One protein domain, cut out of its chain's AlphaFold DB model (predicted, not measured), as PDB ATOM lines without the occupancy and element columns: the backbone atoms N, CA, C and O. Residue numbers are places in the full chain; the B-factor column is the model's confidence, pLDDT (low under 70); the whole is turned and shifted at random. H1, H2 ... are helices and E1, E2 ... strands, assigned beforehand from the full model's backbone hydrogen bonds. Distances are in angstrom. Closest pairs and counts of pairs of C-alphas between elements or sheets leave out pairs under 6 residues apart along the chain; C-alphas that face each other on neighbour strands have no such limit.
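AT A GLANCE: This is residues 39 to 100 of the 102 residues of the protein "Guanylate kinase-like domain-containing protein" of Tenericutes bacterium (UniProt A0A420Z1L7). Two loosely joined parts make an elongated model: at one end strand E1 folds back beside H3, the longest helix, and at the other H1 and H2 form a helical hairpin. Residues 94 to 100 stick out. The printed part has 62 residues with three named helices and one named strand, in the order H1, H2, E1, H3, mostly helix. It is loose, with a radius of gyration of the C-alphas of 14.8 A, and spans 46 by 25 by 15 A.

IN THESE COORDINATES: Find C-alpha 83 at (-7.093, 0.293, -20.940); from there H3, residues 83 to 99, runs 24.1 A to C-alpha 99 at (-19.467, -1.077, -0.360). E1 is residues 76 to 79, H2 residues 54 to 69, 23.4 A long, and H1 residues 39 to 49, 15.4 A.

HOW THE PARTS SIT: Look from H3 to E1, which pairs with no named strand: their closest C-alphas, of Val 78 and Ala 86, are 6.3 A apart. H3 and H2 are apart. H1 and H2, a hairpin, touch, closest at the C-alphas of Leu 39 and Leu 61, 6.6 A, and run opposite ways at a tilt of 35.3 degrees, only just steep. In H1, H2 and H3 every O i to N i+4 pair is within hydrogen-bond range.

THE WHOLE: The C-alphas of Thr 53 and Gly 100, the two farthest apart, are 45.8 A apart. The printed part has no cut, no link is long, and no printed residue is under 70 in pLDDT.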
ATOM      1  N   LEU A  39      -7.006  15.525 -26.678       87.06
ATOM      2  CA  LEU A  39      -7.526  15.586 -28.051       87.06
ATOM      3  C   LEU A  39      -6.441  15.250 -29.090       87.06
ATOM      4  O   LEU A  39      -6.707  14.569 -30.078       87.06
ATOM      5  N   GLN A  40      -5.190  15.652 -28.842       88.25
ATOM      6  CA  GLN A  40      -4.060  15.366 -29.733       88.25
ATOM      7  C   GLN A  40      -3.730  13.871 -29.798       88.25
ATOM      8  O   GLN A  40      -3.484  13.327 -30.876       88.25
ATOM      9  N   ILE A  41      -3.736  13.185 -28.653       87.31
ATOM     10  CA  ILE A  41      -3.518  11.735 -28.607       87.31
ATOM     11  C   ILE A  41      -4.711  11.005 -29.230       87.31
ATOM     12  O   ILE A  41      -4.509  10.059 -29.992       87.31
ATOM     13  N   LEU A  42      -5.940  11.460 -28.967       86.75
ATOM     14  CA  LEU A  42      -7.143  10.902 -29.582       86.75
ATOM     15  C   LEU A  42      -7.080  10.995 -31.111       86.75
ATOM     16  O   LEU A  42      -7.260   9.980 -31.781       86.75
ATOM     17  N   LYS A  43      -6.733  12.167 -31.656       88.94
ATOM     18  CA  LYS A  43      -6.536  12.374 -33.096       88.94
ATOM     19  C   LYS A  43      -5.544  11.370 -33.676       88.94
ATOM     20  O   LYS A  43      -5.892  10.638 -34.598       88.94
ATOM     21  N   LYS A  44      -4.353  11.257 -33.075       89.38
ATOM     22  CA  LYS A  44      -3.325  10.296 -33.513       89.38
ATOM     23  C   LYS A  44      -3.826   8.851 -33.496       89.38
ATOM     24  O   LYS A  44      -3.510   8.088 -34.402       89.38
ATOM     25  N   ARG A  45      -4.607   8.457 -32.481       86.44
ATOM     26  CA  ARG A  45      -5.190   7.107 -32.381       86.44
ATOM     27  C   ARG A  45      -6.225   6.848 -33.477       86.44
ATOM     28  O   ARG A  45      -6.248   5.748 -34.021       86.44
ATOM     29  N   LEU A  46      -7.069   7.830 -33.797       86.75
ATOM     30  CA  LEU A  46      -8.065   7.729 -34.870       86.75
ATOM     31  C   LEU A  46      -7.393   7.657 -36.250       86.75
ATOM     32  O   LEU A  46      -7.717   6.779 -37.046       86.75
ATOM     33  N   GLU A  47      -6.390   8.503 -36.492       89.00
ATOM     34  CA  GLU A  47      -5.583   8.477 -37.719       89.00
ATOM     35  C   GLU A  47      -4.848   7.138 -37.881       89.00
ATOM     36  O   GLU A  47      -4.880   6.541 -38.955       89.00
ATOM     37  N   ALA A  48      -4.248   6.616 -36.805       88.75
ATOM     38  CA  ALA A  48      -3.539   5.336 -36.818       88.75
ATOM     39  C   ALA A  48      -4.455   4.129 -37.082       88.75
ATOM     40  O   ALA A  48      -3.988   3.118 -37.603       88.75
ATOM     41  N   ARG A  49      -5.751   4.214 -36.743       87.00
ATOM     42  CA  ARG A  49      -6.728   3.166 -37.083       87.00
ATOM     43  C   ARG A  49      -7.006   3.114 -38.584       87.00
ATOM     44  O   ARG A  49      -7.326   2.044 -39.085       87.00
ATOM     45  N   GLY A  50      -6.886   4.240 -39.292       85.00
ATOM     46  CA  GLY A  50      -7.045   4.310 -40.750       85.00
ATOM     47  C   GLY A  50      -8.446   3.953 -41.266       85.00
ATOM     48  O   GLY A  50      -8.618   3.747 -42.463       85.00
ATOM     49  N   THR A  51      -9.441   3.852 -40.383       86.12
ATOM     50  CA  THR A  51     -10.817   3.441 -40.713       86.12
ATOM     51  C   THR A  51     -11.754   4.614 -40.995       86.12
ATOM     52  O   THR A  51     -12.879   4.401 -41.436       86.12
ATOM     53  N   GLU A  52     -11.320   5.844 -40.718       85.81
ATOM     54  CA  GLU A  52     -12.139   7.058 -40.762       85.81
ATOM     55  C   GLU A  52     -11.485   8.110 -41.675       85.81
ATOM     56  O   GLU A  52     -10.261   8.179 -41.795       85.81
ATOM     57  N   THR A  53     -12.298   8.933 -42.345       91.62
ATOM     58  CA  THR A  53     -11.800  10.050 -43.165       91.62
ATOM     59  C   THR A  53     -11.353  11.211 -42.279       91.62
ATOM     60  O   THR A  53     -11.831  11.364 -41.156       91.62
ATOM     61  N   ALA A  54     -10.491  12.092 -42.795       89.25
ATOM     62  CA  ALA A  54     -10.045  13.277 -42.055       89.25
ATOM     63  C   ALA A  54     -11.216  14.167 -41.584       89.25
ATOM     64  O   ALA A  54     -11.189  14.676 -40.469       89.25
ATOM     65  N   GLU A  55     -12.272  14.303 -42.395       90.75
ATOM     66  CA  GLU A  55     -13.478  15.059 -42.023       90.75
ATOM     67  C   GLU A  55     -14.256  14.390 -40.876       90.75
ATOM     68  O   GLU A  55     -14.753  15.073 -39.982       90.75
ATOM     69  N   ALA A  56     -14.354  13.055 -40.878       90.56
ATOM     70  CA  ALA A  56     -15.009  12.313 -39.803       90.56
ATOM     71  C   ALA A  56     -14.225  12.418 -38.486       90.56
ATOM     72  O   ALA A  56     -14.826  12.626 -37.433       90.56
ATOM     73  N   ILE A  57     -12.891  12.348 -38.557       89.62
ATOM     74  CA  ILE A  57     -12.005  12.537 -37.403       89.62
ATOM     75  C   ILE A  57     -12.207  13.931 -36.804       89.62
ATOM     76  O   ILE A  57     -12.403  14.042 -35.598       89.62
ATOM     77  N   GLU A  58     -12.223  14.982 -37.626       90.19
ATOM     78  CA  GLU A  58     -12.402  16.357 -37.146       90.19
ATOM     79  C   GLU A  58     -13.755  16.557 -36.448       90.19
ATOM     80  O   GLU A  58     -13.806  17.078 -35.335       90.19
ATOM     81  N   LYS A  59     -14.851  16.067 -37.044       89.81
ATOM     82  CA  LYS A  59     -16.184  16.121 -36.411       89.81
ATOM     83  C   LYS A  59     -16.201  15.420 -35.057       89.81
ATOM     84  O   LYS A  59     -16.824  15.909 -34.119       89.81
ATOM     85  N   ARG A  60     -15.508  14.287 -34.949       87.75
ATOM     86  CA  ARG A  60     -15.412  13.521 -33.707       87.75
ATOM     87  C   ARG A  60     -14.581  14.240 -32.648       87.75
ATOM     88  O   ARG A  60     -14.946  14.196 -31.481       87.75
ATOM     89  N   LEU A  61     -13.498  14.912 -33.038       89.00
ATOM     90  CA  LEU A  61     -12.688  15.712 -32.118       89.00
ATOM     91  C   LEU A  61     -13.485  16.887 -31.545       89.00
ATOM     92  O   LEU A  61     -13.452  17.080 -30.337       89.00
ATOM     93  N   ILE A  62     -14.246  17.595 -32.385       89.00
ATOM     94  CA  ILE A  62     -15.140  18.680 -31.947       89.00
ATOM     95  C   ILE A  62     -16.219  18.142 -30.999       89.00
ATOM     96  O   ILE A  62     -16.508  18.754 -29.977       89.00
ATOM     97  N   ALA A  63     -16.813  16.988 -31.319       85.69
ATOM     98  CA  ALA A  63     -17.802  16.365 -30.444       85.69
ATOM     99  C   ALA A  63     -17.209  16.048 -29.063       85.69
ATOM    100  O   ALA A  63     -17.789  16.438 -28.059       85.69
ATOM    101  N   VAL A  64     -16.025  15.429 -29.016       85.69
ATOM    102  CA  VAL A  64     -15.344  15.113 -27.752       85.69
ATOM    103  C   VAL A  64     -14.962  16.374 -26.980       85.69
ATOM    104  O   VAL A  64     -15.092  16.391 -25.763       85.69
ATOM    105  N   GLU A  65     -14.517  17.432 -27.655       86.88
ATOM    106  CA  GLU A  65     -14.229  18.717 -27.011       86.88
ATOM    107  C   GLU A  65     -15.476  19.288 -26.318       86.88
ATOM    108  O   GLU A  65     -15.411  19.637 -25.142       86.88
ATOM    109  N   ASN A  66     -16.627  19.274 -26.994       84.56
ATOM    110  CA  ASN A  66     -17.896  19.702 -26.399       84.56
ATOM    111  C   ASN A  66     -18.348  18.772 -25.258       84.56
ATOM    112  O   ASN A  66     -18.882  19.227 -24.252       84.56
ATOM    113  N   GLU A  67     -18.140  17.458 -25.387       83.88
ATOM    114  CA  GLU A  67     -18.458  16.502 -24.320       83.88
ATOM    115  C   GLU A  67     -17.585  16.722 -23.079       83.88
ATOM    116  O   GLU A  67     -18.073  16.580 -21.958       83.88
ATOM    117  N   MET A  68     -16.321  17.120 -23.251       84.94
ATOM    118  CA  MET A  68     -15.435  17.444 -22.133       84.94
ATOM    119  C   MET A  68     -15.950  18.628 -21.305       84.94
ATOM    120  O   MET A  68     -15.769  18.609 -20.090       84.94
ATOM    121  N   GLU A  69     -16.660  19.597 -21.894       85.00
ATOM    122  CA  GLU A  69     -17.317  20.674 -21.125       85.00
ATOM    123  C   GLU A  69     -18.381  20.137 -20.159       85.00
ATOM    124  O   GLU A  69     -18.663  20.734 -19.123       85.00
ATOM    125  N   THR A  70     -18.976  18.986 -20.475       84.50
ATOM    126  CA  THR A  70     -19.998  18.356 -19.631       84.50
ATOM    127  C   THR A  70     -19.410  17.459 -18.544       84.50
ATOM    128  O   THR A  70     -20.145  17.035 -17.650       84.50
ATOM    129  N   SER A  71     -18.099  17.188 -18.593       87.62
ATOM    130  CA  SER A  71     -17.423  16.294 -17.646       87.62
ATOM    131  C   SER A  71     -17.504  16.786 -16.198       87.62
ATOM    132  O   SER A  71     -17.590  15.961 -15.294       87.62
ATOM    133  N   ASP A  72     -17.621  18.099 -15.981       87.94
ATOM    134  CA  ASP A  72     -17.789  18.713 -14.655       87.94
ATOM    135  C   ASP A  72     -19.089  18.298 -13.941       87.94
ATOM    136  O   ASP A  72     -19.210  18.460 -12.729       87.94
ATOM    137  N   ARG A  73     -20.081  17.764 -14.671       90.12
ATOM    138  CA  ARG A  73     -21.323  17.227 -14.083       90.12
ATOM    139  C   ARG A  73     -21.188  15.780 -13.605       90.12
ATOM    140  O   ARG A  73     -22.113  15.262 -12.986       90.12
ATOM    141  N   PHE A  74     -20.085  15.108 -13.923       92.81
ATOM    142  CA  PHE A  74     -19.833  13.741 -13.487       92.81
ATOM    143  C   PHE A  74     -19.071  13.750 -12.166       92.81
ATOM    144  O   PHE A  74     -18.187  14.574 -11.941       92.81
ATOM    145  N   LYS A  75     -19.384  12.789 -11.297       93.62
ATOM    146  CA  LYS A  75     -18.745  12.658  -9.986       93.62
ATOM    147  C   LYS A  75     -17.275  12.247 -10.109       93.62
ATOM    148  O   LYS A  75     -16.446  12.687  -9.316       93.62
ATOM    149  N   TYR A  76     -16.955  11.426 -11.107       94.81
ATOM    150  CA  TYR A  76     -15.600  10.960 -11.390       94.81
ATOM    151  C   TYR A  76     -15.221  11.181 -12.851       94.81
ATOM    152  O   TYR A  76     -16.049  11.022 -13.748       94.81
ATOM    153  N   VAL A  77     -13.940  11.463 -13.086       94.44
ATOM    154  CA  VAL A  77     -13.337  11.542 -14.421       94.44
ATOM    155  C   VAL A  77     -12.146  10.594 -14.468       94.44
ATOM    156  O   VAL A  77     -11.195  10.771 -13.713       94.44
ATOM    157  N   VAL A  78     -12.187   9.612 -15.368       95.38
ATOM    158  CA  VAL A  78     -11.130   8.610 -15.562       95.38
ATOM    159  C   VAL A  78     -10.442   8.846 -16.902       95.38
ATOM    160  O   VAL A  78     -11.096   8.912 -17.947       95.38
ATOM    161  N   ILE A  79      -9.111   8.941 -16.891       93.38
ATOM    162  CA  ILE A  79      -8.319   9.145 -18.108       93.38
ATOM    163  C   ILE A  79      -7.988   7.804 -18.775       93.38
ATOM    164  O   ILE A  79      -7.217   6.994 -18.269       93.38
ATOM    165  N   ASN A  80      -8.495   7.600 -19.986       90.88
ATOM    166  CA  ASN A  80      -8.293   6.387 -20.774       90.88
ATOM    167  C   ASN A  80      -7.052   6.465 -21.683       90.88
ATOM    168  O   ASN A  80      -7.142   6.464 -22.922       90.88
ATOM    169  N   ASP A  81      -5.871   6.554 -21.069       89.69
ATOM    170  CA  ASP A  81      -4.606   6.383 -21.793       89.69
ATOM    171  C   ASP A  81      -4.257   4.900 -21.963       89.69
ATOM    172  O   ASP A  81      -4.067   4.435 -23.088       89.69
ATOM    173  N   ASP A  82      -4.275   4.140 -20.869       91.38
ATOM    174  CA  ASP A  82      -4.107   2.690 -20.868       91.38
ATOM    175  C   ASP A  82      -5.402   2.003 -20.421       91.38
ATOM    176  O   ASP A  82      -6.006   2.365 -19.411       91.38
ATOM    177  N   LYS A  83      -5.823   0.987 -21.180       90.06
ATOM    178  CA  LYS A  83      -7.093   0.293 -20.940       90.06
ATOM    179  C   LYS A  83      -7.123  -0.423 -19.595       90.06
ATOM    180  O   LYS A  83      -8.178  -0.469 -18.974       90.06
ATOM    181  N   GLN A  84      -6.007  -1.020 -19.181       94.62
ATOM    182  CA  GLN A  84      -5.944  -1.783 -17.940       94.62
ATOM    183  C   GLN A  84      -5.942  -0.842 -16.740       94.62
ATOM    184  O   GLN A  84      -6.645  -1.099 -15.770       94.62
ATOM    185  N   VAL A  85      -5.196   0.261 -16.828       95.38
ATOM    186  CA  VAL A  85      -5.171   1.286 -15.778       95.38
ATOM    187  C   VAL A  85      -6.558   1.897 -15.591       95.38
ATOM    188  O   VAL A  85      -7.071   1.885 -14.477       95.38
ATOM    189  N   ALA A  86      -7.204   2.337 -16.676       95.50
ATOM    190  CA  ALA A  86      -8.542   2.924 -16.604       95.50
ATOM    191  C   ALA A  86      -9.594   1.929 -16.084       95.50
ATOM    192  O   ALA A  86     -10.473   2.306 -15.318       95.50
ATOM    193  N   ALA A  87      -9.505   0.650 -16.472       95.56
ATOM    194  CA  ALA A  87     -10.414  -0.379 -15.970       95.56
ATOM    195  C   ALA A  87     -10.260  -0.603 -14.459       95.56
ATOM    196  O   ALA A  87     -11.266  -0.685 -13.759       95.56
ATOM    197  N   ASN A  88      -9.021  -0.659 -13.963       96.56
ATOM    198  CA  ASN A  88      -8.750  -0.811 -12.535       96.56
ATOM    199  C   ASN A  88      -9.261   0.401 -11.739       96.56
ATOM    200  O   ASN A  88      -9.876   0.233 -10.695       96.56
ATOM    201  N   GLU A  89      -9.060   1.617 -12.251       96.69
ATOM    202  CA  GLU A  89      -9.545   2.845 -11.609       96.69
ATOM    203  C   GLU A  89     -11.081   2.871 -11.509       96.69
ATOM    204  O   GLU A  89     -11.639   3.171 -10.455       96.69
ATOM    205  N   ILE A  90     -11.780   2.478 -12.580       95.69
ATOM    206  CA  ILE A  90     -13.245   2.351 -12.581       95.69
ATOM    207  C   ILE A  90     -13.708   1.299 -11.565       95.69
ATOM    208  O   ILE A  90     -14.688   1.522 -10.855       95.69
ATOM    209  N   GLU A  91     -13.019   0.158 -11.484       94.75
ATOM    210  CA  GLU A  91     -13.329  -0.892 -10.510       94.75
ATOM    211  C   GLU A  91     -13.190  -0.384  -9.068       94.75
ATOM    212  O   GLU A  91     -14.101  -0.584  -8.263       94.75
ATOM    213  N   GLU A  92     -12.105   0.326  -8.752       95.56
ATOM    214  CA  GLU A  92     -11.879   0.917  -7.429       95.56
ATOM    215  C   GLU A  92     -12.976   1.924  -7.053       95.56
ATOM    216  O   GLU A  92     -13.503   1.867  -5.938       95.56
ATOM    217  N   ILE A  93     -13.374   2.791  -7.991       94.94
ATOM    218  CA  ILE A  93     -14.476   3.746  -7.802       94.94
ATOM    219  C   ILE A  93     -15.781   3.005  -7.485       94.94
ATOM    220  O   ILE A  93     -16.447   3.305  -6.495       94.94
ATOM    221  N   ILE A  94     -16.139   2.015  -8.308       92.38
ATOM    222  CA  ILE A  94     -17.386   1.254  -8.163       92.38
ATOM    223  C   ILE A  94     -17.420   0.510  -6.823       92.38
ATOM    224  O   ILE A  94     -18.443   0.528  -6.136       92.38
ATOM    225  N   ILE A  95     -16.317  -0.134  -6.431       91.88
ATOM    226  CA  ILE A  95     -16.223  -0.857  -5.157       91.88
ATOM    227  C   ILE A  95     -16.361   0.112  -3.979       91.88
ATOM    228  O   ILE A  95     -17.132  -0.165  -3.057       91.88
ATOM    229  N   GLY A  96     -15.650   1.243  -4.011       92.56
ATOM    230  CA  GLY A  96     -15.687   2.242  -2.944       92.56
ATOM    231  C   GLY A  96     -17.084   2.823  -2.722       92.56
ATOM    232  O   GLY A  96     -17.522   2.954  -1.580       92.56
ATOM    233  N   GLU A  97     -17.809   3.101  -3.803       90.12
ATOM    234  CA  GLU A  97     -19.158   3.670  -3.752       90.12
ATOM    235  C   GLU A  97     -20.228   2.652  -3.330       90.12
ATOM    236  O   GLU A  97     -21.124   2.980  -2.556       90.12
ATOM    237  N   ILE A  98     -20.137   1.402  -3.798       86.69
ATOM    238  CA  ILE A  98     -21.146   0.374  -3.489       86.69
ATOM    239  C   ILE A  98     -20.978  -0.186  -2.075       86.69
ATOM    240  O   ILE A  98     -21.974  -0.490  -1.415       86.69
ATOM    241  N   TYR A  99     -19.739  -0.386  -1.623       82.75
ATOM    242  CA  TYR A  99     -19.467  -1.077  -0.360       82.75
ATOM    243  C   TYR A  99     -19.104  -0.134   0.793       82.75
ATOM    244  O   TYR A  99     -19.150  -0.572   1.942       82.75
ATOM    245  N   GLY A 100     -18.826   1.145   0.510       71.62
ATOM    246  CA  GLY A 100     -18.381   2.128   1.497       71.62
ATOM    247  C   GLY A 100     -16.964   1.845   2.006       71.62
ATOM    248  O   GLY A 100     -16.524   0.697   2.071       71.62
TER     249      GLY A 100